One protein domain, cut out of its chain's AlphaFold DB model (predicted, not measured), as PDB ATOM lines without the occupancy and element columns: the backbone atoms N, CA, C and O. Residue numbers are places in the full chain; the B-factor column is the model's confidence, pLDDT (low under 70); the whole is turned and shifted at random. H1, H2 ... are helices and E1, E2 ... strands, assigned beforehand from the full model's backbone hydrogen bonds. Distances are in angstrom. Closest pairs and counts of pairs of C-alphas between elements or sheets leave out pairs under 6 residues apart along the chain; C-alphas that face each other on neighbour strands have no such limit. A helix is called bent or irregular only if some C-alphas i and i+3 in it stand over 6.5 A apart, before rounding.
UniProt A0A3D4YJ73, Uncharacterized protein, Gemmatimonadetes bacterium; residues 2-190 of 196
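AT A GLANCE: This is residues 2 to 190 of the 196 residues of an uncharacterized protein of Gemmatimonadetes bacterium (UniProt A0A3D4YJ73). A twisted, curled sheet of six strands is the core, with H1 and the bent H2 over one face and H3 over the other, in three layers; H4 packs on H3. Beyond E6 the long stretch 151 to 179, tied to E6 by a short antiparallel pairing of residues 143 to 144 with 169 to 170, leads to an end whose residues 183 to 190 stick out. The printed part has 189 residues, with named elements in the order H1 H2 E1 E2 E3 H3 E4 H4 E5 E6 H5 H6; the class is mixed, helices and strands. The mixed sheet runs E1 E2 E3 E4 E5 E6. The whole is compact, with a radius of gyration of the C-alphas of 17.5 A and spans of 53 by 36 by 34 A.

HOW THE PARTS SIT: E3, residues 57 to 65, and E4, residues 85 to 91, are parallel, with N 63 and O 87 3.0 A apart, within hydrogen-bond range. E4 is parallel to E5, residues 130 to 138 (N 88 and O 132, 3.0 A). E5 and edge strand E6, residues 143 to 150, form an antiparallel hairpin (N 135 and O 147, 2.8 A). Edge strand E1, residues 35 to 38, E2, residues 45 to 49, and E3 form a meander, each strand the antiparallel neighbour of the one before, in two hairpins (N 37 and O 46, 2.9 A; N 47 and O 60, 2.9 A). H3, residues 72 to 80, lies over E3 and E4 at a height over the sheet of 8.9 A; the closest C-alphas of H3 and E3 are Glu 74 and Glu 63, 5.9 A. H4, residues 107 to 124, touches H3 with residues 114 to 122 alone (closest C-alphas Tyr 121 and Cys 79, 6.3 A), the same way at a shallow tilt of 32 degrees, only just short of steep, and only grazes the sheet. E3, H3, E4 and E4, H4, E5 are strand-helix-strand units, parallel neighbour strands joined through a helix, with right-handed crossovers. H2, residues 13 to 32, assigned as one helix by its hydrogen bonds, is bent, C-alphas 22 and 25 being 7.3 A apart. Arm H2b, residues 25 to 32, lies over E2 and only just over E1, with 3 C-alphas, on the opposite face from H3; its closest C-alphas with E1 are Glu 26 and Phe 36, 5.7 A. Arm H2a, residues 13 to 22, runs along E3 at 7 degrees on the local plane. H1, residues 2 to 11, runs across E6 at 78 degrees on the local plane and touches H2a only at the corner (closest C-alphas Ile 9 and Thr 15, 4.9 A). H5, residues 180 to 183, and H6, residues 185 to 188, are not on the sheet and meet only through their link. In H1, H2a, H2b, H3 and H4 every O i to N i+4 pair is within hydrogen-bond range; H5 and H6 are too short for one, and in each the single O i to N i+3 pair is out of range.

IN THESE COORDINATES: From first to last C-alpha, E5 measures 26.3 A, H4 25.8 A, E3 24.6 A and E6 23.4 A. C-alpha 2, where H1 begins, is at (-17.052, -41.355, -48.814), and C-alpha 188, where H6 ends, at (-9.966, -7.327, -43.221).

THE WHOLE: The C-alphas farthest apart, of Asp 53 and Arg 190, are 58.2 A apart. The printed part has no cut; the links E4 to H4 and E6 to H5 are long. The mean pLDDT of the printed part is 80.7, with 43 residues under 70, among them 154 to 190.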
ATOM      1  N   GLU A   2     -17.930 -41.578 -49.975       65.25
ATOM      2  CA  GLU A   2     -17.052 -41.355 -48.814       65.25
ATOM      3  C   GLU A   2     -16.066 -40.178 -48.985       65.25
ATOM      4  O   GLU A   2     -15.906 -39.373 -48.076       65.25
ATOM      5  N   GLU A   3     -15.505 -39.988 -50.183       63.16
ATOM      6  CA  GLU A   3     -14.611 -38.853 -50.493       63.16
ATOM      7  C   GLU A   3     -15.294 -37.481 -50.348       63.16
ATOM      8  O   GLU A   3     -14.725 -36.552 -49.780       63.16
ATOM      9  N   VAL A   4     -16.544 -37.362 -50.814       64.69
ATOM     10  CA  VAL A   4     -17.348 -36.128 -50.694       64.69
ATOM     11  C   VAL A   4     -17.595 -35.798 -49.224       64.69
ATOM     12  O   VAL A   4     -17.475 -34.649 -48.813       64.69
ATOM     13  N   ARG A   5     -17.858 -36.825 -48.415       78.00
ATOM     14  CA  ARG A   5     -18.072 -36.687 -46.977       78.00
ATOM     15  C   ARG A   5     -16.809 -36.218 -46.252       78.00
ATOM     16  O   ARG A   5     -16.894 -35.334 -45.408       78.00
ATOM     17  N   LEU A   6     -15.635 -36.757 -46.595       74.00
ATOM     18  CA  LEU A   6     -14.356 -36.323 -46.009       74.00
ATOM     19  C   LEU A   6     -14.041 -34.860 -46.329       74.00
ATOM     20  O   LEU A   6     -13.614 -34.119 -45.447       74.00
ATOM     21  N   ALA A   7     -14.306 -34.420 -47.559       73.12
ATOM     22  CA  ALA A   7     -14.179 -33.016 -47.937       73.12
ATOM     23  C   ALA A   7     -15.085 -32.094 -47.106       73.12
ATOM     24  O   ALA A   7     -14.638 -31.049 -46.633       73.12
ATOM     25  N   GLU A   8     -16.347 -32.480 -46.911       79.19
ATOM     26  CA  GLU A   8     -17.307 -31.732 -46.090       79.19
ATOM     27  C   GLU A   8     -16.873 -31.673 -44.623       79.19
ATOM     28  O   GLU A   8     -16.887 -30.599 -44.019       79.19
ATOM     29  N   ILE A   9     -16.418 -32.803 -44.071       82.12
ATOM     30  CA  ILE A   9     -15.854 -32.878 -42.721       82.12
ATOM     31  C   ILE A   9     -14.690 -31.900 -42.594       82.12
ATOM     32  O   ILE A   9     -14.631 -31.129 -41.636       82.12
ATOM     33  N   TRP A  10     -13.789 -31.881 -43.576       82.69
ATOM     34  CA  TRP A  10     -12.567 -31.088 -43.514       82.69
ATOM     35  C   TRP A  10     -12.755 -29.597 -43.817       82.69
ATOM     36  O   TRP A  10     -11.877 -28.792 -43.491       82.69
ATOM     37  N   ALA A  11     -13.904 -29.209 -44.376       80.56
ATOM     38  CA  ALA A  11     -14.202 -27.837 -44.780       80.56
ATOM     39  C   ALA A  11     -14.261 -26.847 -43.605       80.56
ATOM     40  O   ALA A  11     -13.966 -25.659 -43.774       80.56
ATOM     41  N   THR A  12     -14.643 -27.298 -42.405       82.69
ATOM     42  CA  THR A  12     -14.760 -26.420 -41.234       82.69
ATOM     43  C   THR A  12     -14.147 -27.028 -39.981       82.69
ATOM     44  O   THR A  12     -14.068 -28.240 -39.823       82.69
ATOM     45  N   GLN A  13     -13.725 -26.160 -39.060       85.88
ATOM     46  CA  GLN A  13     -13.242 -26.571 -37.738       85.88
ATOM     47  C   GLN A  13     -14.299 -27.369 -36.972       85.88
ATOM     48  O   GLN A  13     -14.013 -28.439 -36.448       85.88
ATOM     49  N   TYR A  14     -15.532 -26.859 -36.967       86.38
ATOM     50  CA  TYR A  14     -16.659 -27.475 -36.278       86.38
ATOM     51  C   TYR A  14     -16.932 -28.892 -36.793       86.38
ATOM     52  O   TYR A  14     -16.964 -29.834 -36.011       86.38
ATOM     53  N   THR A  15     -17.040 -29.064 -38.114       86.81
ATOM     54  CA  THR A  15     -17.313 -30.373 -38.724       86.81
ATOM     55  C   THR A  15     -16.203 -31.392 -38.472       86.81
ATOM     56  O   THR A  15     -16.514 -32.565 -38.282       86.81
ATOM     57  N   ARG A  16     -14.932 -30.968 -38.402       87.94
ATOM     58  CA  ARG A  16     -13.824 -31.855 -38.008       87.94
ATOM     59  C   ARG A  16     -13.956 -32.321 -36.564       87.94
ATOM     60  O   ARG A  16     -13.928 -33.523 -36.324       87.94
ATOM     61  N   SER A  17     -14.129 -31.388 -35.627       86.31
ATOM     62  CA  SER A  17     -14.274 -31.714 -34.204       86.31
ATOM     63  C   SER A  17     -15.469 -32.640 -33.960       86.31
ATOM     64  O   SER A  17     -15.318 -33.662 -33.298       86.31
ATOM     65  N   THR A  18     -16.624 -32.352 -34.571       87.94
ATOM     66  CA  THR A  18     -17.806 -33.229 -34.543       87.94
ATOM     67  C   THR A  18     -17.485 -34.612 -35.105       87.94
ATOM     68  O   THR A  18     -17.734 -35.609 -34.445       87.94
ATOM     69  N   HIS A  19     -16.863 -34.712 -36.282       88.88
ATOM     70  CA  HIS A  19     -16.553 -36.016 -36.868       88.88
ATOM     71  C   HIS A  19     -15.608 -36.860 -35.998       88.88
ATOM     72  O   HIS A  19     -15.827 -38.062 -35.838       88.88
ATOM     73  N   TYR A  20     -14.580 -36.248 -35.401       87.56
ATOM     74  CA  TYR A  20     -13.701 -36.953 -34.465       87.56
ATOM     75  C   TYR A  20     -14.477 -37.498 -33.275       87.56
ATOM     76  O   TYR A  20     -14.346 -38.674 -32.941       87.56
ATOM     77  N   ALA A  21     -15.298 -36.647 -32.669       87.31
ATOM     78  CA  ALA A  21     -15.990 -36.945 -31.432       87.31
ATOM     79  C   ALA A  21     -17.160 -37.928 -31.618       87.31
ATOM     80  O   ALA A  21     -17.380 -38.786 -30.765       87.31
ATOM     81  N   ASP A  22     -17.936 -37.774 -32.692       87.75
ATOM     82  CA  ASP A  22     -19.201 -38.480 -32.948       87.75
ATOM     83  C   ASP A  22     -19.054 -39.754 -33.768       87.75
ATOM     84  O   ASP A  22     -19.962 -40.580 -33.770       87.75
ATOM     85  N   GLU A  23     -17.940 -39.930 -34.475       88.31
ATOM     86  CA  GLU A  23     -17.825 -41.042 -35.411       88.31
ATOM     87  C   GLU A  23     -16.478 -41.742 -35.307       88.31
ATOM     88  O   GLU A  23     -16.421 -42.931 -34.990       88.31
ATOM     89  N   LEU A  24     -15.388 -41.017 -35.571       90.69
ATOM     90  CA  LEU A  24     -14.086 -41.641 -35.776       90.69
ATOM     91  C   LEU A  24     -13.543 -42.257 -34.486       90.69
ATOM     92  O   LEU A  24     -13.227 -43.445 -34.462       90.69
ATOM     93  N   LEU A  25     -13.434 -41.467 -33.415       94.44
ATOM     94  CA  LEU A  25     -12.796 -41.927 -32.181       94.44
ATOM     95  C   LEU A  25     -13.634 -42.976 -31.455       94.44
ATOM     96  O   LEU A  25     -13.070 -43.884 -30.854       94.44
ATOM     97  N   GLU A  26     -14.960 -42.910 -31.565       93.88
ATOM     98  CA  GLU A  26     -15.831 -43.948 -31.019       93.88
ATOM     99  C   GLU A  26     -15.658 -45.283 -31.762       93.88
ATOM    100  O   GLU A  26     -15.585 -46.338 -31.129       93.88
ATOM    101  N   CYS A  27     -15.531 -45.258 -33.096       93.88
ATOM    102  CA  CYS A  27     -15.228 -46.466 -33.869       93.88
ATOM    103  C   CYS A  27     -13.847 -47.028 -33.514       93.88
ATOM    104  O   CYS A  27     -13.731 -48.221 -33.244       93.88
ATOM    105  N   VAL A  28     -12.822 -46.172 -33.435       94.31
ATOM    106  CA  VAL A  28     -11.463 -46.586 -33.047       94.31
ATOM    107  C   VAL A  28     -11.450 -47.192 -31.645       94.31
ATOM    108  O   VAL A  28     -10.865 -48.255 -31.448       94.31
ATOM    109  N   ALA A  29     -12.118 -46.568 -30.673       95.25
ATOM    110  CA  ALA A  29     -12.213 -47.107 -29.320       95.25
ATOM    111  C   ALA A  29     -12.876 -48.489 -29.323       95.25
ATOM    112  O   ALA A  29     -12.341 -49.420 -28.729       95.25
ATOM    113  N   ARG A  30     -13.981 -48.659 -30.058       94.62
ATOM    114  CA  ARG A  30     -14.680 -49.945 -30.188       94.62
ATOM    115  C   ARG A  30     -13.785 -51.038 -30.770       94.62
ATOM    116  O   ARG A  30     -13.772 -52.145 -30.231       94.62
ATOM    117  N   ASP A  31     -13.027 -50.722 -31.815       95.56
ATOM    118  CA  ASP A  31     -12.106 -51.661 -32.468       95.56
ATOM    119  C   ASP A  31     -10.939 -52.050 -31.550       95.56
ATOM    120  O   ASP A  31     -10.522 -53.208 -31.517       95.56
ATOM    121  N   LEU A  32     -10.454 -51.103 -30.739       94.12
ATOM    122  CA  LEU A  32      -9.476 -51.356 -29.676       94.12
ATOM    123  C   LEU A  32     -10.090 -52.040 -28.451       94.12
ATOM    124  O   LEU A  32      -9.375 -52.538 -27.580       94.12
ATOM    125  N   GLY A  33     -11.415 -52.088 -28.381       94.94
ATOM    126  CA  GLY A  33     -12.127 -52.654 -27.263       94.94
ATOM    127  C   GLY A  33     -12.108 -51.809 -25.995       94.94
ATOM    128  O   GLY A  33     -12.094 -52.360 -24.896       94.94
ATOM    129  N   LEU A  34     -12.089 -50.496 -26.157       95.56
ATOM    130  CA  LEU A  34     -12.082 -49.505 -25.096       95.56
ATOM    131  C   LEU A  34     -13.391 -48.715 -25.099       95.56
ATOM    132  O   LEU A  34     -14.059 -48.592 -26.128       95.56
ATOM    133  N   ASP A  35     -13.708 -48.120 -23.956       95.44
ATOM    134  CA  ASP A  35     -14.825 -47.192 -23.825       95.44
ATOM    135  C   ASP A  35     -14.363 -45.773 -24.153       95.44
ATOM    136  O   ASP A  35     -13.408 -45.263 -23.562       95.44
ATOM    137  N   PHE A  36     -15.059 -45.119 -25.080       95.50
ATOM    138  CA  PHE A  36     -14.803 -43.734 -25.461       95.50
ATOM    139  C   PHE A  36     -15.553 -42.760 -24.550       95.50
ATOM    140  O   PHE A  36     -16.750 -42.923 -24.301       95.50
ATOM    141  N   LYS A  37     -14.870 -41.713 -24.082       94.56
ATOM    142  CA  LYS A  37     -15.478 -40.611 -23.328       94.56
ATOM    143  C   LYS A  37     -15.076 -39.271 -23.937       94.56
ATOM    144  O   LYS A  37     -13.902 -39.041 -24.226       94.56
ATOM    145  N   ARG A  38     -16.057 -38.377 -24.078       93.19
ATOM    146  CA  ARG A  38     -15.827 -36.955 -24.374       93.19
ATOM    147  C   ARG A  38     -15.663 -36.173 -23.088       93.19
ATOM    148  O   ARG A  38     -16.401 -36.441 -22.140       93.19
ATOM    149  N   GLU A  39     -14.745 -35.214 -23.103       79.31
ATOM    150  CA  GLU A  39     -14.533 -34.209 -22.057       79.31
ATOM    151  C   GLU A  39     -14.606 -34.810 -20.643       79.31
ATOM    152  O   GLU A  39     -15.330 -34.339 -19.766       79.31
ATOM    153  N   SER A  40     -13.882 -35.909 -20.407       64.81
ATOM    154  CA  SER A  40     -13.875 -36.558 -19.092       64.81
ATOM    155  C   SER A  40     -13.135 -35.748 -18.031       64.81
ATOM    156  O   SER A  40     -13.315 -36.011 -16.839       64.81
ATOM    157  N   SER A  41     -12.275 -34.808 -18.440       71.94
ATOM    158  CA  SER A  41     -11.451 -33.974 -17.558       71.94
ATOM    159  C   SER A  41     -10.933 -32.712 -18.274       71.94
ATOM    160  O   SER A  41     -11.729 -31.856 -18.650       71.94
ATOM    161  N   ARG A  42      -9.610 -32.521 -18.368       88.00
ATOM    162  CA  ARG A  42      -8.985 -31.319 -18.954       88.00
ATOM    163  C   ARG A  42      -8.741 -31.463 -20.453       88.00
ATOM    164  O   ARG A  42      -8.522 -30.446 -21.097       88.00
ATOM    165  N   GLU A  43      -8.735 -32.703 -20.918       91.25
ATOM    166  CA  GLU A  43      -8.553 -33.149 -22.285       91.25
ATOM    167  C   GLU A  43      -9.878 -33.280 -23.037       91.25
ATOM    168  O   GLU A  43     -10.916 -33.573 -22.432       91.25
ATOM    169  N   ASP A  44      -9.824 -33.135 -24.359       94.00
ATOM    170  CA  ASP A  44     -10.999 -33.285 -25.219       94.00
ATOM    171  C   ASP A  44     -11.590 -34.704 -25.177       94.00
ATOM    172  O   ASP A  44     -12.814 -34.873 -25.112       94.00
ATOM    173  N   TYR A  45     -10.744 -35.743 -25.218       96.25
ATOM    174  CA  TYR A  45     -11.208 -37.133 -25.264       96.25
ATOM    175  C   TYR A  45     -10.316 -38.113 -24.506       96.25
ATOM    176  O   TYR A  45      -9.109 -37.925 -24.338       96.25
ATOM    177  N   SER A  46     -10.911 -39.240 -24.123       96.81
ATOM    178  CA  SER A  46     -10.193 -40.345 -23.496       96.81
ATOM    179  C   SER A  46     -10.783 -41.710 -23.858       96.81
ATOM    180  O   SER A  46     -11.967 -41.837 -24.183       96.81
ATOM    181  N   MET A  47      -9.943 -42.747 -23.809       96.75
ATOM    182  CA  MET A  47     -10.342 -44.144 -24.002       96.75
ATOM    183  C   MET A  47      -9.946 -44.983 -22.788       96.75
ATOM    184  O   MET A  47      -8.814 -44.887 -22.303       96.75
ATOM    185  N   TRP A  48     -10.878 -45.802 -22.308       95.69
ATOM    186  CA  TRP A  48     -10.785 -46.493 -21.022       95.69
ATOM    187  C   TRP A  48     -10.882 -48.003 -21.185       95.69
ATOM    188  O   TRP A  48     -11.683 -48.496 -21.977       95.69
ATOM    189  N   ASP A  49     -10.106 -48.737 -20.393       95.12
ATOM    190  CA  ASP A  49     -10.361 -50.156 -20.173       95.12
ATOM    191  C   ASP A  49     -11.370 -50.312 -19.031       95.12
ATOM    192  O   ASP A  49     -11.064 -50.039 -17.868       95.12
ATOM    193  N   CYS A  50     -12.579 -50.734 -19.395       90.19
ATOM    194  CA  CYS A  50     -13.681 -51.027 -18.479       90.19
ATOM    195  C   CYS A  50     -14.017 -52.529 -18.433       90.19
ATOM    196  O   CYS A  50     -15.073 -52.908 -17.934       90.19
ATOM    197  N   ARG A  51     -13.173 -53.393 -19.017       84.69
ATOM    198  CA  ARG A  51     -13.461 -54.832 -19.169       84.69
ATOM    199  C   ARG A  51     -13.004 -55.671 -17.987       84.69
ATOM    200  O   ARG A  51     -13.448 -56.806 -17.837       84.69
ATOM    201  N   SER A  52     -12.063 -55.153 -17.213       75.75
ATOM    202  CA  SER A  52     -11.563 -55.815 -16.017       75.75
ATOM    203  C   SER A  52     -12.548 -55.641 -14.858       75.75
ATOM    204  O   SER A  52     -13.227 -54.625 -14.763       75.75
ATOM    205  N   ASP A  53     -12.580 -56.600 -13.928       80.44
ATOM    206  CA  ASP A  53     -13.301 -56.451 -12.648       80.44
ATOM    207  C   ASP A  53     -12.675 -55.364 -11.739       80.44
ATOM    208  O   ASP A  53     -13.118 -55.150 -10.609       80.44
ATOM    209  N   SER A  54     -11.603 -54.709 -12.199       83.69
ATOM    210  CA  SER A  54     -10.936 -53.603 -11.516       83.69
ATOM    211  C   SER A  54     -11.525 -52.240 -11.881       83.69
ATOM    212  O   SER A  54     -12.370 -52.108 -12.761       83.69
ATOM    213  N   GLU A  55     -11.064 -51.210 -11.173       92.38
ATOM    214  CA  GLU A  55     -11.452 -49.824 -11.424       92.38
ATOM    215  C   GLU A  55     -11.173 -49.427 -12.890       92.38
ATOM    216  O   GLU A  55     -10.059 -49.667 -13.381       92.38
ATOM    217  N   PRO A  56     -12.137 -48.794 -13.591       92.94
ATOM    218  CA  PRO A  56     -11.929 -48.289 -14.940       92.94
ATOM    219  C   PRO A  56     -10.670 -47.428 -15.028       92.94
ATOM    220  O   PRO A  56     -10.510 -46.466 -14.276       92.94
ATOM    221  N   THR A  57      -9.784 -47.749 -15.969       92.94
ATOM    222  CA  THR A  57      -8.478 -47.084 -16.090       92.94
ATOM    223  C   THR A  57      -8.326 -46.439 -17.471       92.94
ATOM    224  O   THR A  57      -8.574 -47.106 -18.480       92.94
ATOM    225  N   PRO A  58      -7.917 -45.157 -17.566       93.75
ATOM    226  CA  PRO A  58      -7.699 -44.512 -18.852       93.75
ATOM    227  C   PRO A  58      -6.404 -45.033 -19.481       93.75
ATOM    228  O   PRO A  58      -5.349 -45.037 -18.845       93.75
ATOM    229  N   LEU A  59      -6.476 -45.455 -20.742       95.44
ATOM    230  CA  LEU A  59      -5.319 -45.946 -21.496       95.44
ATOM    231  C   LEU A  59      -4.848 -44.960 -22.566       95.44
ATOM    232  O   LEU A  59      -3.661 -44.937 -22.899       95.44
ATOM    233  N   VAL A  60      -5.770 -44.148 -23.092       97.06
ATOM    234  CA  VAL A  60      -5.485 -43.158 -24.131       97.06
ATOM    235  C   VAL A  60      -6.074 -41.814 -23.735       97.06
ATOM    236  O   VAL A  60      -7.268 -41.735 -23.446       97.06
ATOM    237  N   PHE A  61      -5.262 -40.761 -23.771       97.31
ATOM    238  CA  PHE A  61      -5.737 -39.376 -23.715       97.31
ATOM    239  C   PHE A  61      -5.504 -38.686 -25.048       97.31
ATOM    240  O   PHE A  61      -4.455 -38.872 -25.668       97.31
ATOM    241  N   ILE A  62      -6.481 -37.899 -25.486       97.62
ATOM    242  CA  ILE A  62      -6.470 -37.250 -26.790       97.62
ATOM    243  C   ILE A  62      -6.831 -35.782 -26.609       97.62
ATOM    244  O   ILE A  62      -7.870 -35.468 -26.035       97.62
ATOM    245  N   GLU A  63      -5.991 -34.908 -27.148       97.44
ATOM    246  CA  GLU A  63      -6.326 -33.501 -27.362       97.44
ATOM    247  C   GLU A  63      -6.462 -33.237 -28.856       97.44
ATOM    248  O   GLU A  63      -5.729 -33.815 -29.671       97.44
ATOM    249  N   SER A  64      -7.368 -32.337 -29.220       95.06
ATOM    250  CA  SER A  64      -7.534 -31.881 -30.590       95.06
ATOM    251  C   SER A  64      -7.370 -30.371 -30.715       95.06
ATOM    252  O   SER A  64      -7.932 -29.590 -29.964       95.06
ATOM    253  N   GLU A  65      -6.616 -29.933 -31.719       94.88
ATOM    254  CA  GLU A  65      -6.478 -28.512 -32.037       94.88
ATOM    255  C   GLU A  65      -6.667 -28.304 -33.537       94.88
ATOM    256  O   GLU A  65      -6.063 -28.965 -34.376       94.88
ATOM    257  N   ASN A  66      -7.493 -27.339 -33.910       90.88
ATOM    258  CA  ASN A  66      -7.804 -27.043 -35.300       90.88
ATOM    259  C   ASN A  66      -6.663 -26.369 -36.073       90.88
ATOM    260  O   ASN A  66      -6.711 -26.328 -37.306       90.88
ATOM    261  N   HIS A  67      -5.672 -25.830 -35.367       92.19
ATOM    262  CA  HIS A  67      -4.494 -25.189 -35.930       92.19
ATOM    263  C   HIS A  67      -3.212 -25.660 -35.248       92.19
ATOM    264  O   HIS A  67      -2.941 -25.292 -34.110       92.19
ATOM    265  N   ALA A  68      -2.347 -26.357 -35.982       94.88
ATOM    266  CA  ALA A  68      -1.094 -26.881 -35.441       94.88
ATOM    267  C   ALA A  68      -0.227 -25.792 -34.767       94.88
ATOM    268  O   ALA A  68       0.392 -26.023 -33.734       94.88
ATOM    269  N   THR A  69      -0.243 -24.554 -35.267       95.12
ATOM    270  CA  THR A  69       0.487 -23.430 -34.649       95.12
ATOM    271  C   THR A  69      -0.056 -22.982 -33.283       95.12
ATOM    272  O   THR A  69       0.642 -22.265 -32.568       95.12
ATOM    273  N   GLY A  70      -1.270 -23.396 -32.908       95.12
ATOM    274  CA  GLY A  70      -1.901 -23.144 -31.609       95.12
ATOM    275  C   GLY A  70      -1.726 -24.268 -30.582       95.12
ATOM    276  O   GLY A  70      -1.925 -24.013 -29.399       95.12
ATOM    277  N   ALA A  71      -1.267 -25.455 -30.998       97.38
ATOM    278  CA  ALA A  71      -1.336 -26.694 -30.208       97.38
ATOM    279  C   ALA A  71      -0.371 -26.774 -29.001       97.38
ATOM    280  O   ALA A  71      -0.262 -27.800 -28.329       97.38
ATOM    281  N   ASP A  72       0.383 -25.708 -28.720       98.12
ATOM    282  CA  ASP A  72       1.345 -25.648 -27.613       98.12
ATOM    283  C   ASP A  72       0.684 -25.914 -26.250       98.12
ATOM    284  O   ASP A  72       1.344 -26.405 -25.331       98.12
ATOM    285  N   ARG A  73      -0.589 -25.535 -26.078       97.31
ATOM    286  CA  ARG A  73      -1.325 -25.740 -24.826       97.31
ATOM    287  C   ARG A  73      -1.706 -27.208 -24.660       97.31
ATOM    288  O   ARG A  73      -1.482 -27.762 -23.590       97.31
ATOM    289  N   GLU A  74      -2.199 -27.825 -25.715       97.75
ATOM    290  CA  GLU A  74      -2.676 -29.202 -25.776       97.75
ATOM    291  C   GLU A  74      -1.506 -30.170 -25.566       97.75
ATOM    292  O   GLU A  74      -1.585 -31.091 -24.753       97.75
ATOM    293  N   VAL A  75      -0.347 -29.885 -26.176       97.94
ATOM    294  CA  VAL A  75       0.892 -30.637 -25.917       97.94
ATOM    295  C   VAL A  75       1.273 -30.584 -24.438       97.94
ATOM    296  O   VAL A  75       1.617 -31.613 -23.853       97.94
ATOM    297  N   LYS A  76       1.189 -29.406 -23.803       97.56
ATOM    298  CA  LYS A  76       1.464 -29.264 -22.363       97.56
ATOM    299  C   LYS A  76       0.445 -30.018 -21.515       97.56
ATOM    300  O   LYS A  76       0.851 -30.639 -20.536       97.56
ATOM    301  N   THR A  77      -0.842 -29.981 -21.869       96.44
ATOM    302  CA  THR A  77      -1.876 -30.749 -21.163       96.44
ATOM    303  C   THR A  77      -1.547 -32.236 -21.210       96.44
ATOM    304  O   THR A  77      -1.422 -32.851 -20.154       96.44
ATOM    305  N   LEU A  78      -1.288 -32.794 -22.395       96.94
ATOM    306  CA  LEU A  78      -0.937 -34.208 -22.562       96.94
ATOM    307  C   LEU A  78       0.346 -34.592 -21.803       96.94
ATOM    308  O   LEU A  78       0.417 -35.669 -21.206       96.94
ATOM    309  N   CYS A  79       1.354 -33.715 -21.754       96.56
ATOM    310  CA  CYS A  79       2.567 -33.955 -20.961       96.56
ATOM    311  C   CYS A  79       2.278 -34.099 -19.454       96.56
ATOM    312  O   CYS A  79       2.983 -34.841 -18.776       96.56
ATOM    313  N   CYS A  80       1.235 -33.449 -18.931       95.44
ATOM    314  CA  CYS A  80       0.833 -33.552 -17.524       95.44
ATOM    315  C   CYS A  80       0.029 -34.819 -17.188       95.44
ATOM    316  O   CYS A  80      -0.169 -35.106 -16.007       95.44
ATOM    317  N   LEU A  81      -0.487 -35.541 -18.185       94.44
ATOM    318  CA  LEU A  81      -1.340 -36.707 -17.964       94.44
ATOM    319  C   LEU A  81      -0.505 -37.987 -17.849       94.44
ATOM    320  O   LEU A  81       0.483 -38.169 -18.561       94.44
ATOM    321  N   ALA A  82      -0.907 -38.903 -16.971       93.12
ATOM    322  CA  ALA A  82      -0.303 -40.227 -16.862       93.12
ATOM    323  C   ALA A  82      -1.143 -41.232 -17.662       93.12
ATOM    324  O   ALA A  82      -2.218 -41.622 -17.215       93.12
ATOM    325  N   ALA A  83      -0.663 -41.635 -18.841       93.19
ATOM    326  CA  ALA A  83      -1.291 -42.668 -19.663       93.19
ATOM    327  C   ALA A  83      -0.260 -43.408 -20.531       93.19
ATOM    328  O   ALA A  83       0.753 -42.806 -20.905       93.19
ATOM    329  N   PRO A  84      -0.532 -44.678 -20.889       95.62
ATOM    330  CA  PRO A  84       0.253 -45.428 -21.866       95.62
ATOM    331  C   PRO A  84       0.344 -44.750 -23.237       95.62
ATOM    332  O   PRO A  84       1.414 -44.762 -23.841       95.62
ATOM    333  N   LEU A  85      -0.749 -44.149 -23.719       96.31
ATOM    334  CA  LEU A  85      -0.790 -43.437 -24.994       96.31
ATOM    335  C   LEU A  85      -1.406 -42.042 -24.829       96.31
ATOM    336  O   LEU A  85      -2.454 -41.861 -24.213       96.31
ATOM    337  N   LYS A  86      -0.749 -41.050 -25.421       97.00
ATOM    338  CA  LYS A  86      -1.182 -39.653 -25.493       97.00
ATOM    339  C   LYS A  86      -1.205 -39.254 -26.959       97.00
ATOM    340  O   LYS A  86      -0.226 -39.513 -27.654       97.00
ATOM    341  N   VAL A  87      -2.284 -38.651 -27.442       97.25
ATOM    342  CA  VAL A  87      -2.432 -38.316 -28.863       97.25
ATOM    343  C   VAL A  87      -2.804 -36.853 -29.029       97.25
ATOM    344  O   VAL A  87      -3.819 -36.405 -28.510       97.25
ATOM    345  N   LEU A  88      -2.009 -36.118 -29.799       97.56
ATOM    346  CA  LEU A  88      -2.425 -34.831 -30.348       97.56
ATOM    347  C   LEU A  88      -3.006 -35.053 -31.745       97.56
ATOM    348  O   LEU A  88      -2.311 -35.574 -32.616       97.56
ATOM    349  N   ILE A  89      -4.238 -34.612 -31.981       96.00
ATOM    350  CA  ILE A  89      -4.828 -34.532 -33.320       96.00
ATOM    351  C   ILE A  89      -4.869 -33.066 -33.734       96.00
ATOM    352  O   ILE A  89      -5.463 -32.238 -33.050       96.00
ATOM    353  N   THR A  90      -4.262 -32.710 -34.860       95.56
ATOM    354  CA  THR A  90      -4.295 -31.328 -35.334       95.56
ATOM    355  C   THR A  90      -4.364 -31.192 -36.848       95.56
ATOM    356  O   THR A  90      -4.384 -32.184 -37.575       95.56
ATOM    357  N   ALA A  91      -4.471 -29.960 -37.337       93.06
ATOM    358  CA  ALA A  91      -4.500 -29.653 -38.755       93.06
ATOM    359  C   ALA A  91      -3.677 -28.404 -39.088       93.06
ATOM    360  O   ALA A  91      -3.605 -27.457 -38.300       93.06
ATOM    361  N   GLY A  92      -3.065 -28.376 -40.271       91.38
ATOM    362  CA  GLY A  92      -2.308 -27.213 -40.728       91.38
ATOM    363  C   GLY A  92      -1.509 -27.447 -42.004       91.38
ATOM    364  O   GLY A  92      -1.521 -28.539 -42.567       91.38
ATOM    365  N   GLU A  93      -0.815 -26.395 -42.433       91.19
ATOM    366  CA  GLU A  93       0.190 -26.430 -43.500       91.19
ATOM    367  C   GLU A  93       1.415 -27.181 -42.964       91.19
ATOM    368  O   GLU A  93       2.192 -26.640 -42.171       91.19
ATOM    369  N   TRP A  94       1.523 -28.474 -43.276       90.88
ATOM    370  CA  TRP A  94       2.427 -29.363 -42.552       90.88
ATOM    371  C   TRP A  94       3.766 -29.496 -43.263       90.88
ATOM    372  O   TRP A  94       4.789 -29.117 -42.699       90.88
ATOM    373  N   GLU A  95       3.788 -30.005 -44.494       87.06
ATOM    374  CA  GLU A  95       5.046 -30.321 -45.170       87.06
ATOM    375  C   GLU A  95       5.903 -29.085 -45.473       87.06
ATOM    376  O   GLU A  95       5.442 -28.129 -46.090       87.06
ATOM    377  N   ASP A  96       7.199 -29.139 -45.149       84.44
ATOM    378  CA  ASP A  96       8.166 -28.055 -45.396       84.44
ATOM    379  C   ASP A  96       8.577 -27.936 -46.888       84.44
ATOM    380  O   ASP A  96       9.731 -27.662 -47.220       84.44
ATOM    381  N   VAL A  97       7.652 -28.189 -47.819       79.19
ATOM    382  CA  VAL A  97       7.910 -28.219 -49.265       79.19
ATOM    383  C   VAL A  97       7.532 -26.883 -49.904       79.19
ATOM    384  O   VAL A  97       6.371 -26.477 -49.920       79.19
ATOM    385  N   ILE A  98       8.512 -26.220 -50.519       71.88
ATOM    386  CA  ILE A  98       8.297 -25.071 -51.410       71.88
ATOM    387  C   ILE A  98       8.213 -25.594 -52.858       71.88
ATOM    388  O   ILE A  98       9.037 -26.426 -53.238       71.88
ATOM    389  N   PRO A  99       7.267 -25.122 -53.694       76.56
ATOM    390  CA  PRO A  99       6.332 -24.019 -53.459       76.56
ATOM    391  C   PRO A  99       4.933 -24.462 -52.995       76.56
ATOM    392  O   PRO A  99       3.979 -23.728 -53.240       76.56
ATOM    393  N   ARG A 100       4.777 -25.643 -52.372       80.06
ATOM    394  CA  ARG A 100       3.451 -26.152 -51.966       80.06
ATOM    395  C   ARG A 100       2.733 -25.158 -51.049       80.06
ATOM    396  O   ARG A 100       1.576 -24.826 -51.289       80.06
ATOM    397  N   TRP A 101       3.462 -24.613 -50.079       81.25
ATOM    398  CA  TRP A 101       2.999 -23.538 -49.202       81.25
ATOM    399  C   TRP A 101       3.752 -22.247 -49.499       81.25
ATOM    400  O   TRP A 101       4.970 -22.265 -49.698       81.25
ATOM    401  N   ARG A 102       3.038 -21.113 -49.520       78.88
ATOM    402  CA  ARG A 102       3.607 -19.801 -49.882       78.88
ATOM    403  C   ARG A 102       4.816 -19.441 -49.018       78.88
ATOM    404  O   ARG A 102       5.799 -18.928 -49.549       78.88
ATOM    405  N   ASP A 103       4.720 -19.725 -47.725       80.31
ATOM    406  CA  ASP A 103       5.731 -19.386 -46.723       80.31
ATOM    407  C   ASP A 103       6.496 -20.634 -46.224       80.31
ATOM    408  O   ASP A 103       7.272 -20.547 -45.273       80.31
ATOM    409  N   GLY A 104       6.315 -21.787 -46.888       84.56
ATOM    410  CA  GLY A 104       6.738 -23.102 -46.397       84.56
ATOM    411  C   GLY A 104       5.791 -23.664 -45.328       84.56
ATOM    412  O   GLY A 104       5.067 -22.916 -44.675       84.56
ATOM    413  N   GLY A 105       5.764 -24.991 -45.176       88.12
ATOM    414  CA  GLY A 105       5.010 -25.635 -44.098       88.12
ATOM    415  C   GLY A 105       5.630 -25.412 -42.719       88.12
ATOM    416  O   GLY A 105       6.621 -24.696 -42.549       88.12
ATOM    417  N   HIS A 106       5.007 -26.007 -41.706       91.69
ATOM    418  CA  HIS A 106       5.366 -25.790 -40.307       91.69
ATOM    419  C   HIS A 106       5.948 -27.017 -39.601       91.69
ATOM    420  O   HIS A 106       6.246 -26.931 -38.406       91.69
ATOM    421  N   ARG A 107       6.117 -28.151 -40.289       91.75
ATOM    422  CA  ARG A 107       6.533 -29.420 -39.677       91.75
ATOM    423  C   ARG A 107       7.825 -29.277 -38.888       91.75
ATOM    424  O   ARG A 107       7.820 -29.551 -37.691       91.75
ATOM    425  N   SER A 108       8.920 -28.833 -39.505       90.50
ATOM    426  CA  SER A 108      10.219 -28.783 -38.818       90.50
ATOM    427  C   SER A 108      10.186 -27.876 -37.585       90.50
ATOM    428  O   SER A 108      10.701 -28.240 -36.522       90.50
ATOM    429  N   THR A 109       9.540 -26.712 -37.693       93.31
ATOM    430  CA  THR A 109       9.419 -25.754 -36.586       93.31
ATOM    431  C   THR A 109       8.543 -26.294 -35.458       93.31
ATOM    432  O   THR A 109       8.955 -26.243 -34.298       93.31
ATOM    433  N   LEU A 110       7.363 -26.836 -35.772       95.00
ATOM    434  CA  LEU A 110       6.414 -27.320 -34.767       95.00
ATOM    435  C   LEU A 110       6.893 -28.600 -34.094       95.00
ATOM    436  O   LEU A 110       6.830 -28.689 -32.874       95.00
ATOM    437  N   VAL A 111       7.466 -29.547 -34.838       93.12
ATOM    438  CA  VAL A 111       8.057 -30.759 -34.250       93.12
ATOM    439  C   VAL A 111       9.176 -30.389 -33.282       93.12
ATOM    440  O   VAL A 111       9.190 -30.869 -32.151       93.12
ATOM    441  N   THR A 112      10.075 -29.480 -33.675       93.12
ATOM    442  CA  THR A 112      11.141 -28.987 -32.784       93.12
ATOM    443  C   THR A 112      10.561 -28.327 -31.532       93.12
ATOM    444  O   THR A 112      11.018 -28.583 -30.415       93.12
ATOM    445  N   ARG A 113       9.523 -27.499 -31.698       96.06
ATOM    446  CA  ARG A 113       8.852 -26.808 -30.595       96.06
ATOM    447  C   ARG A 113       8.180 -27.782 -29.628       96.06
ATOM    448  O   ARG A 113       8.418 -27.696 -28.425       96.06
ATOM    449  N   TRP A 114       7.369 -28.703 -30.130       96.81
ATOM    450  CA  TRP A 114       6.642 -29.663 -29.308       96.81
ATOM    451  C   TRP A 114       7.583 -30.655 -28.624       96.81
ATOM    452  O   TRP A 114       7.383 -30.946 -27.448       96.81
ATOM    453  N   ARG A 115       8.665 -31.086 -29.291       94.44
ATOM    454  CA  ARG A 115       9.740 -31.860 -28.647       94.44
ATOM    455  C   ARG A 115      10.356 -31.089 -27.491       94.44
ATOM    456  O   ARG A 115      10.446 -31.627 -26.398       94.44
ATOM    457  N   SER A 116      10.696 -29.814 -27.685       95.00
ATOM    458  CA  SER A 116      11.234 -28.976 -26.606       95.00
ATOM    459  C   SER A 116      10.282 -28.882 -25.407       95.00
ATOM    460  O   SER A 116      10.745 -28.939 -24.267       95.00
ATOM    461  N   ILE A 117       8.968 -28.783 -25.644       96.94
ATOM    462  CA  ILE A 117       7.963 -28.843 -24.575       96.94
ATOM    463  C   ILE A 117       8.017 -30.212 -23.883       96.94
ATOM    464  O   ILE A 117       8.198 -30.255 -22.668       96.94
ATOM    465  N   ARG A 118       7.920 -31.319 -24.634       95.00
ATOM    466  CA  ARG A 118       7.938 -32.678 -24.069       95.00
ATOM    467  C   ARG A 118       9.211 -32.942 -23.261       95.00
ATOM    468  O   ARG A 118       9.108 -33.409 -22.134       95.00
ATOM    469  N   SER A 119      10.387 -32.578 -23.774       94.44
ATOM    470  CA  SER A 119      11.671 -32.727 -23.073       94.44
ATOM    471  C   SER A 119      11.701 -31.967 -21.750       94.44
ATOM    472  O   SER A 119      12.183 -32.506 -20.756       94.44
ATOM    473  N   ALA A 120      11.163 -30.744 -21.701       96.00
ATOM    474  CA  ALA A 120      11.115 -29.966 -20.466       96.00
ATOM    475  C   ALA A 120      10.221 -30.625 -19.399       96.00
ATOM    476  O   ALA A 120      10.600 -30.676 -18.230       96.00
ATOM    477  N   TYR A 121       9.061 -31.158 -19.797       96.38
ATOM    478  CA  TYR A 121       8.166 -31.874 -18.883       96.38
ATOM    479  C   TYR A 121       8.743 -33.222 -18.454       96.38
ATOM    480  O   TYR A 121       8.737 -33.523 -17.266       96.38
ATOM    481  N   HIS A 122       9.308 -33.993 -19.385       94.31
ATOM    482  CA  HIS A 122       9.926 -35.285 -19.096       94.31
ATOM    483  C   HIS A 122      11.119 -35.148 -18.137       94.31
ATOM    484  O   HIS A 122      11.274 -35.958 -17.230       94.31
ATOM    485  N   ALA A 123      11.925 -34.088 -18.269       94.50
ATOM    486  CA  ALA A 123      13.014 -33.805 -17.333       94.50
ATOM    487  C   ALA A 123      12.519 -33.527 -15.899       94.50
ATOM    488  O   ALA A 123      13.232 -33.812 -14.939       94.50
ATOM    489  N   ALA A 124      11.311 -32.972 -15.746       96.38
ATOM    490  CA  ALA A 124      10.691 -32.737 -14.444       96.38
ATOM    491  C   ALA A 124       9.950 -33.977 -13.908       96.38
ATOM    492  O   ALA A 124       9.977 -34.237 -12.706       96.38
ATOM    493  N   TRP A 125       9.290 -34.731 -14.789       94.25
ATOM    494  CA  TRP A 125       8.542 -35.949 -14.484       94.25
ATOM    495  C   TRP A 125       8.632 -36.936 -15.660       94.25
ATOM    496  O   TRP A 125       7.884 -36.798 -16.634       94.25
ATOM    497  N   PRO A 126       9.531 -37.934 -15.594       91.56
ATOM    498  CA  PRO A 126       9.714 -38.886 -16.682       91.56
ATOM    499  C   PRO A 126       8.465 -39.749 -16.910       91.56
ATOM    500  O   PRO A 126       8.187 -40.677 -16.148       91.56
ATOM    501  N   ASP A 127       7.707 -39.459 -17.970       88.44
ATOM    502  CA  ASP A 127       6.653 -40.358 -18.447       88.44
ATOM    503  C   ASP A 127       7.233 -41.496 -19.301       88.44
ATOM    504  O   ASP A 127       8.232 -41.323 -19.992       88.44
ATOM    505  N   GLN A 128       6.627 -42.682 -19.204       87.62
ATOM    506  CA  GLN A 128       6.973 -43.866 -20.010       87.62
ATOM    507  C   GLN A 128       5.956 -44.100 -21.142       87.62
ATOM    508  O   GLN A 128       5.940 -45.160 -21.762       87.62
ATOM    509  N   GLY A 129       5.046 -43.146 -21.356       91.62
ATOM    510  CA  GLY A 129       3.973 -43.262 -22.335       91.62
ATOM    511  C   GLY A 129       4.439 -42.886 -23.738       91.62
ATOM    512  O   GLY A 129       5.376 -42.107 -23.921       91.62
ATOM    513  N   VAL A 130       3.744 -43.398 -24.746       94.06
ATOM    514  CA  VAL A 130       3.932 -42.980 -26.138       94.06
ATOM    515  C   VAL A 130       3.176 -41.674 -26.367       94.06
ATOM    516  O   VAL A 130       2.010 -41.549 -25.989       94.06
ATOM    517  N   PHE A 131       3.826 -40.705 -27.013       95.69
ATOM    518  CA  PHE A 131       3.188 -39.464 -27.450       95.69
ATOM    519  C   PHE A 131       3.045 -39.489 -28.972       95.69
ATOM    520  O   PHE A 131       3.995 -39.206 -29.698       95.69
ATOM    521  N   GLY A 132       1.858 -39.830 -29.460       95.62
ATOM    522  CA  GLY A 132       1.514 -39.791 -30.876       95.62
ATOM    523  C   GLY A 132       1.027 -38.411 -31.311       95.62
ATOM    524  O   GLY A 132       0.368 -37.694 -30.559       95.62
ATOM    525  N   VAL A 133       1.321 -38.046 -32.553       95.25
ATOM    526  CA  VAL A 133       0.779 -36.854 -33.203       95.25
ATOM    527  C   VAL A 133       0.189 -37.256 -34.547       95.25
ATOM    528  O   VAL A 133       0.842 -37.934 -35.340       95.25
ATOM    529  N   LEU A 134      -1.043 -36.821 -34.795       93.69
ATOM    530  CA  LEU A 134      -1.750 -36.941 -36.061       93.69
ATOM    531  C   LEU A 134      -2.007 -35.536 -36.606       93.69
ATOM    532  O   LEU A 134      -2.638 -34.720 -35.941       93.69
ATOM    533  N   VAL A 135      -1.534 -35.246 -37.816       92.38
ATOM    534  CA  VAL A 135      -1.744 -33.961 -38.491       92.38
ATOM    535  C   VAL A 135      -2.478 -34.191 -39.797       92.38
ATOM    536  O   VAL A 135      -1.971 -34.885 -40.672       92.38
ATOM    537  N   GLY A 136      -3.654 -33.598 -39.952       89.81
ATOM    538  CA  GLY A 136      -4.321 -33.534 -41.246       89.81
ATOM    539  C   GLY A 136      -3.965 -32.253 -42.005       89.81
ATOM    540  O   GLY A 136      -3.953 -31.152 -41.454       89.81
ATOM    541  N   GLU A 137      -3.691 -32.387 -43.289       87.25
ATOM    542  CA  GLU A 137      -3.239 -31.326 -44.180       87.25
ATOM    543  C   GLU A 137      -4.147 -31.302 -45.410       87.25
ATOM    544  O   GLU A 137      -4.273 -32.301 -46.111       87.25
ATOM    545  N   SER A 138      -4.796 -30.165 -45.674       82.19
ATOM    546  CA  SER A 138      -5.582 -29.961 -46.896       82.19
ATOM    547  C   SER A 138      -4.825 -29.014 -47.804       82.19
ATOM    548  O   SER A 138      -4.799 -27.812 -47.555       82.19
ATOM    549  N   ASP A 139      -4.209 -29.566 -48.837       73.31
ATOM    550  CA  ASP A 139      -3.326 -28.847 -49.749       73.31
ATOM    551  C   ASP A 139      -4.136 -27.972 -50.736       73.31
ATOM    552  O   ASP A 139      -5.281 -28.301 -51.077       73.31
ATOM    553  N   PRO A 140      -3.595 -26.818 -51.175       69.19
ATOM    554  CA  PRO A 140      -4.119 -26.029 -52.286       69.19
ATOM    555  C   PRO A 140      -4.465 -26.826 -53.552       69.19
ATOM    556  O   PRO A 140      -5.327 -26.387 -54.317       69.19
ATOM    557  N   ASP A 141      -3.812 -27.969 -53.785       70.56
ATOM    558  CA  ASP A 141      -4.112 -28.894 -54.887       70.56
ATOM    559  C   ASP A 141      -5.443 -29.669 -54.721       70.56
ATOM    560  O   ASP A 141      -5.885 -30.340 -55.657       70.56
ATOM    561  N   GLY A 142      -6.116 -29.539 -53.570       69.94
ATOM    562  CA  GLY A 142      -7.368 -30.225 -53.242       69.94
ATOM    563  C   GLY A 142      -7.182 -31.611 -52.618       69.94
ATOM    564  O   GLY A 142      -8.162 -32.325 -52.415       69.94
ATOM    565  N   VAL A 143      -5.949 -32.010 -52.302       75.88
ATOM    566  CA  VAL A 143      -5.644 -33.310 -51.697       75.88
ATOM    567  C   VAL A 143      -5.658 -33.198 -50.175       75.88
ATOM    568  O   VAL A 143      -5.024 -32.320 -49.584       75.88
ATOM    569  N   LEU A 144      -6.362 -34.130 -49.531       78.94
ATOM    570  CA  LEU A 144      -6.336 -34.298 -48.083       78.94
ATOM    571  C   LEU A 144      -5.299 -35.365 -47.721       78.94
ATOM    572  O   LEU A 144      -5.401 -36.509 -48.162       78.94
ATOM    573  N   ARG A 145      -4.315 -34.984 -46.910       82.88
ATOM    574  CA  ARG A 145      -3.251 -35.855 -46.403       82.88
ATOM    575  C   ARG A 145      -3.344 -35.949 -44.891       82.88
ATOM    576  O   ARG A 145      -3.759 -35.008 -44.221       82.88
ATOM    577  N   PHE A 146      -2.928 -37.084 -44.356       85.25
ATOM    578  CA  PHE A 146      -2.774 -37.287 -42.924       85.25
ATOM    579  C   PHE A 146      -1.335 -37.691 -42.659       85.25
ATOM    580  O   PHE A 146      -0.735 -38.397 -43.458       85.25
ATOM    581  N   HIS A 147      -0.784 -37.225 -41.547       87.06
ATOM    582  CA  HIS A 147       0.584 -37.480 -41.131       87.06
ATOM    583  C   HIS A 147       0.545 -37.988 -39.699       87.06
ATOM    584  O   HIS A 147       0.102 -37.269 -38.809       87.06
ATOM    585  N   GLY A 148       0.999 -39.214 -39.464       88.81
ATOM    586  CA  GLY A 148       1.128 -39.768 -38.116       88.81
ATOM    587  C   GLY A 148       2.585 -39.983 -37.753       88.81
ATOM    588  O   GLY A 148       3.317 -40.523 -38.579       88.81
ATOM    589  N   PHE A 149       3.003 -39.573 -36.556       88.81
ATOM    590  CA  PHE A 149       4.355 -39.808 -36.043       88.81
ATOM    591  C   PHE A 149       4.391 -39.824 -34.510       88.81
ATOM    592  O   PHE A 149       3.489 -39.322 -33.842       88.81
ATOM    593  N   GLU A 150       5.456 -40.393 -33.951       92.25
ATOM    594  CA  GLU A 150       5.746 -40.326 -32.521       92.25
ATOM    595  C   GLU A 150       6.599 -39.092 -32.202       92.25
ATOM    596  O   GLU A 150       7.613 -38.823 -32.852       92.25
ATOM    597  N   LEU A 151       6.196 -38.333 -31.185       91.44
ATOM    598  CA  LEU A 151       6.901 -37.155 -30.697       91.44
ATOM    599  C   LEU A 151       7.890 -37.538 -29.597       91.44
ATOM    600  O   LEU A 151       7.718 -37.159 -28.443       91.44
ATOM    601  N   ASP A 152       8.905 -38.323 -29.928       87.75
ATOM    602  CA  ASP A 152       9.904 -38.791 -28.966       87.75
ATOM    603  C   ASP A 152      10.802 -37.655 -28.410       87.75
ATOM    604  O   ASP A 152      11.021 -36.624 -29.054       87.75
ATOM    605  N   VAL A 153      11.274 -37.848 -27.176       81.50
ATOM    606  CA  VAL A 153      12.157 -36.954 -26.417       81.50
ATOM    607  C   VAL A 153      13.628 -37.076 -26.823       81.50
ATOM    608  O   VAL A 153      14.367 -36.110 -26.625       81.50
ATOM    609  N   GLU A 154      14.053 -38.212 -27.391       69.31
ATOM    610  CA  GLU A 154      15.472 -38.527 -27.639       69.31
ATOM    611  C   GLU A 154      15.896 -38.481 -29.120       69.31
ATOM    612  O   GLU A 154      17.086 -38.343 -29.425       69.31
ATOM    613  N   THR A 155      14.960 -38.518 -30.069       57.81
ATOM    614  CA  THR A 155      15.295 -38.432 -31.502       57.81
ATOM    615  C   THR A 155      15.643 -37.003 -31.936       57.81
ATOM    616  O   THR A 155      14.800 -36.182 -32.305       57.81
ATOM    617  N   ALA A 156      16.947 -36.714 -31.959       44.28
ATOM    618  CA  ALA A 156      17.523 -35.449 -32.424       44.28
ATOM    619  C   ALA A 156      17.264 -35.143 -33.916       44.28
ATOM    620  O   ALA A 156      17.480 -34.014 -34.357       44.28
ATOM    621  N   SER A 157      16.802 -36.117 -34.706       50.22
ATOM    622  CA  SER A 157      16.613 -35.956 -36.147       50.22
ATOM    623  C   SER A 157      15.134 -35.783 -36.529       50.22
ATOM    624  O   SER A 157      14.293 -36.618 -36.186       50.22
ATOM    625  N   PRO A 158      14.775 -34.735 -37.294       52.03
ATOM    626  CA  PRO A 158      13.503 -34.656 -38.022       52.03
ATOM    627  C   PRO A 158      13.357 -35.734 -39.116       52.03
ATOM    628  O   PRO A 158      12.293 -35.856 -39.720       52.03
ATOM    629  N   ALA A 159      14.414 -36.500 -39.410       44.69
ATOM    630  CA  ALA A 159      14.405 -37.523 -40.454       44.69
ATOM    631  C   ALA A 159      13.806 -38.870 -40.005       44.69
ATOM    632  O   ALA A 159      13.345 -39.617 -40.860       44.69
ATOM    633  N   ASP A 160      13.716 -39.149 -38.698       48.19
ATOM    634  CA  ASP A 160      13.110 -40.388 -38.161       48.19
ATOM    635  C   ASP A 160      11.578 -40.308 -38.043       48.19
ATOM    636  O   ASP A 160      10.928 -41.040 -37.297       48.19
ATOM    637  N   HIS A 161      10.975 -39.410 -38.820       52.91
ATOM    638  CA  HIS A 161       9.539 -39.387 -39.041       52.91
ATOM    639  C   HIS A 161       9.114 -40.673 -39.744       52.91
ATOM    640  O   HIS A 161       9.175 -40.799 -40.968       52.91
ATOM    641  N   ARG A 162       8.620 -41.624 -38.965       48.81
ATOM    642  CA  ARG A 162       7.857 -42.732 -39.511       48.81
ATOM    643  C   ARG A 162       6.470 -42.203 -39.845       48.81
ATOM    644  O   ARG A 162       5.653 -42.070 -38.945       48.81
ATOM    645  N   VAL A 163       6.221 -41.868 -41.111       50.38
ATOM    646  CA  VAL A 163       4.867 -41.558 -41.585       50.38
ATOM    647  C   VAL A 163       4.042 -42.838 -41.451       50.38
ATOM    648  O   VAL A 163       4.269 -43.810 -42.166       50.38
ATOM    649  N   LEU A 164       3.154 -42.877 -40.457       44.91
ATOM    650  CA  LEU A 164       2.386 -44.085 -40.131       44.91
ATOM    651  C   LEU A 164       1.237 -44.344 -41.113       44.91
ATOM    652  O   LEU A 164       0.746 -45.467 -41.196       44.91
ATOM    653  N   LEU A 165       0.820 -43.320 -41.856       44.31
ATOM    654  CA  LEU A 165      -0.286 -43.398 -42.795       44.31
ATOM    655  C   LEU A 165      -0.162 -42.259 -43.814       44.31
ATOM    656  O   LEU A 165      -0.373 -41.117 -43.441       44.31
ATOM    657  N   GLU A 166       0.148 -42.556 -45.077       45.22
ATOM    658  CA  GLU A 166      -0.171 -41.656 -46.192       45.22
ATOM    659  C   GLU A 166      -1.426 -42.211 -46.857       45.22
ATOM    660  O   GLU A 166      -1.374 -43.230 -47.545       45.22
ATOM    661  N   LEU A 167      -2.574 -41.576 -46.630       43.25
ATOM    662  CA  LEU A 167      -3.734 -41.814 -47.481       43.25
ATOM    663  C   LEU A 167      -3.654 -40.817 -48.636       43.25
ATOM    664  O   LEU A 167      -3.801 -39.617 -48.396       43.25
ATOM    665  N   PRO A 168      -3.418 -41.258 -49.883       38.53
ATOM    666  CA  PRO A 168      -3.612 -40.403 -51.038       38.53
ATOM    667  C   PRO A 168      -5.118 -40.244 -51.259       38.53
ATOM    668  O   PRO A 168      -5.696 -40.875 -52.141       38.53
ATOM    669  N   THR A 169      -5.779 -39.409 -50.460       44.16
ATOM    670  CA  THR A 169      -7.153 -39.010 -50.761       44.16
ATOM    671  C   THR A 169      -7.081 -37.819 -51.708       44.16
ATOM    672  O   THR A 169      -7.134 -36.658 -51.302       44.16
ATOM    673  N   ILE A 170      -6.886 -38.111 -52.996       41.53
ATOM    674  CA  ILE A 170      -6.986 -37.110 -54.060       41.53
ATOM    675  C   ILE A 170      -8.468 -36.759 -54.223       41.53
ATOM    676  O   ILE A 170      -9.215 -37.516 -54.838       41.53
ATOM    677  N   ILE A 171      -8.903 -35.615 -53.688       48.00
ATOM    678  CA  ILE A 171     -10.278 -35.130 -53.852       48.00
ATOM    679  C   ILE A 171     -10.302 -34.066 -54.959       48.00
ATOM    680  O   ILE A 171     -10.136 -32.871 -54.728       48.00
ATOM    681  N   TYR A 172     -10.530 -34.499 -56.199       39.69
ATOM    682  CA  TYR A 172     -10.825 -33.590 -57.312       39.69
ATOM    683  C   TYR A 172     -12.251 -33.016 -57.220       39.69
ATOM    684  O   TYR A 172     -13.189 -33.695 -56.809       39.69
ATOM    685  N   PRO A 173     -12.449 -31.816 -57.783       44.69
ATOM    686  CA  PRO A 173     -12.360 -30.553 -57.074       44.69
ATOM    687  C   PRO A 173     -13.578 -30.304 -56.167       44.69
ATOM    688  O   PRO A 173     -14.727 -30.275 -56.614       44.69
ATOM    689  N   ILE A 174     -13.310 -29.988 -54.901       44.19
ATOM    690  CA  ILE A 174     -14.254 -29.269 -54.038       44.19
ATOM    691  C   ILE A 174     -14.454 -27.893 -54.679       44.19
ATOM    692  O   ILE A 174     -13.479 -27.201 -54.974       44.19
ATOM    693  N   ALA A 175     -15.700 -27.490 -54.940       41.53
ATOM    694  CA  ALA A 175     -15.993 -26.183 -55.517       41.53
ATOM    695  C   ALA A 175     -15.212 -25.087 -54.764       41.53
ATOM    696  O   ALA A 175     -15.382 -24.910 -53.556       41.53
ATOM    697  N   ALA A 176     -14.366 -24.342 -55.490       45.00
ATOM    698  CA  ALA A 176     -13.477 -23.293 -54.967       45.00
ATOM    699  C   ALA A 176     -14.192 -22.217 -54.117       45.00
ATOM    700  O   ALA A 176     -13.562 -21.388 -53.456       45.00
ATOM    701  N   THR A 177     -15.521 -22.225 -54.134       44.75
ATOM    702  CA  THR A 177     -16.420 -21.374 -53.370       44.75
ATOM    703  C   THR A 177     -16.395 -21.635 -51.858       44.75
ATOM    704  O   THR A 177     -16.661 -20.701 -51.109       44.75
ATOM    705  N   VAL A 178     -16.047 -22.840 -51.380       43.78
ATOM    706  CA  VAL A 178     -16.121 -23.168 -49.936       43.78
ATOM    707  C   VAL A 178     -14.905 -22.647 -49.147       43.78
ATOM    708  O   VAL A 178     -15.058 -22.137 -48.037       43.78
ATOM    709  N   PHE A 179     -13.707 -22.660 -49.741       38.25
ATOM    710  CA  PHE A 179     -12.462 -22.281 -49.048       38.25
ATOM    711  C   PHE A 179     -12.198 -20.766 -48.964       38.25
ATOM    712  O   PHE A 179     -11.476 -20.311 -48.073       38.25
ATOM    713  N   ARG A 180     -12.802 -19.937 -49.833       43.12
ATOM    714  CA  ARG A 180     -12.568 -18.472 -49.826       43.12
ATOM    715  C   ARG A 180     -13.104 -17.760 -48.582       43.12
ATOM    716  O   ARG A 180     -12.685 -16.639 -48.294       43.12
ATOM    717  N   THR A 181     -13.996 -18.390 -47.825       41.50
ATOM    718  CA  THR A 181     -14.674 -17.752 -46.690       41.50
ATOM    719  C   THR A 181     -13.815 -17.677 -45.422       41.50
ATOM    720  O   THR A 181     -14.055 -16.800 -44.594       41.50
ATOM    721  N   GLN A 182     -12.790 -18.527 -45.270       44.16
ATOM    722  CA  GLN A 182     -11.918 -18.513 -44.081       44.16
ATOM    723  C   GLN A 182     -10.672 -17.629 -44.251       44.16
ATOM    724  O   GLN A 182     -10.349 -16.862 -43.345       44.16
ATOM    725  N   ASN A 183     -10.026 -17.631 -45.424       40.03
ATOM    726  CA  ASN A 183      -8.809 -16.832 -45.640       40.03
ATOM    727  C   ASN A 183      -9.071 -15.323 -45.789       40.03
ATOM    728  O   ASN A 183      -8.218 -14.515 -45.421       40.03
ATOM    729  N   ASN A 184     -10.265 -14.910 -46.230       38.84
ATOM    730  CA  ASN A 184     -10.581 -13.485 -46.382       38.84
ATOM    731  C   ASN A 184     -10.937 -12.769 -45.069       38.84
ATOM    732  O   ASN A 184     -10.813 -11.548 -45.016       38.84
ATOM    733  N   ARG A 185     -11.309 -13.481 -43.992       41.03
ATOM    734  CA  ARG A 185     -11.596 -12.829 -42.697       41.03
ATOM    735  C   ARG A 185     -10.337 -12.332 -41.977       41.03
ATOM    736  O   ARG A 185     -10.408 -11.339 -41.268       41.03
ATOM    737  N   ARG A 186      -9.164 -12.939 -42.210       41.88
ATOM    738  CA  ARG A 186      -7.892 -12.463 -41.621       41.88
ATOM    739  C   ARG A 186      -7.303 -11.233 -42.325       41.88
ATOM    740  O   ARG A 186      -6.491 -10.532 -41.728       41.88
ATOM    741  N   SER A 187      -7.705 -10.953 -43.568       41.94
ATOM    742  CA  SER A 187      -7.216  -9.790 -44.325       41.94
ATOM    743  C   SER A 187      -7.914  -8.485 -43.938       41.94
ATOM    744  O   SER A 187      -7.308  -7.423 -44.062       41.94
ATOM    745  N   THR A 188      -9.172  -8.535 -43.498       42.81
ATOM    746  CA  THR A 188      -9.966  -7.327 -43.221       42.81
ATOM    747  C   THR A 188      -9.760  -6.767 -41.814       42.81
ATOM    748  O   THR A 188      -9.915  -5.565 -41.625       42.81
ATOM    749  N   ASP A 189      -9.313  -7.577 -40.850       42.16
ATOM    750  CA  ASP A 189      -9.121  -7.123 -39.459       42.16
ATOM    751  C   ASP A 189      -7.779  -6.413 -39.206       42.16
ATOM    752  O   ASP A 189      -7.587  -5.802 -38.158       42.16
ATOM    753  N   ARG A 190      -6.844  -6.428 -40.168       43.72
ATOM    754  CA  ARG A 190      -5.544  -5.735 -40.043       43.72
ATOM    755  C   ARG A 190      -5.485  -4.346 -40.685       43.72
ATOM    756  O   ARG A 190      -4.438  -3.711 -40.607       43.72
TER     757      ARG A 190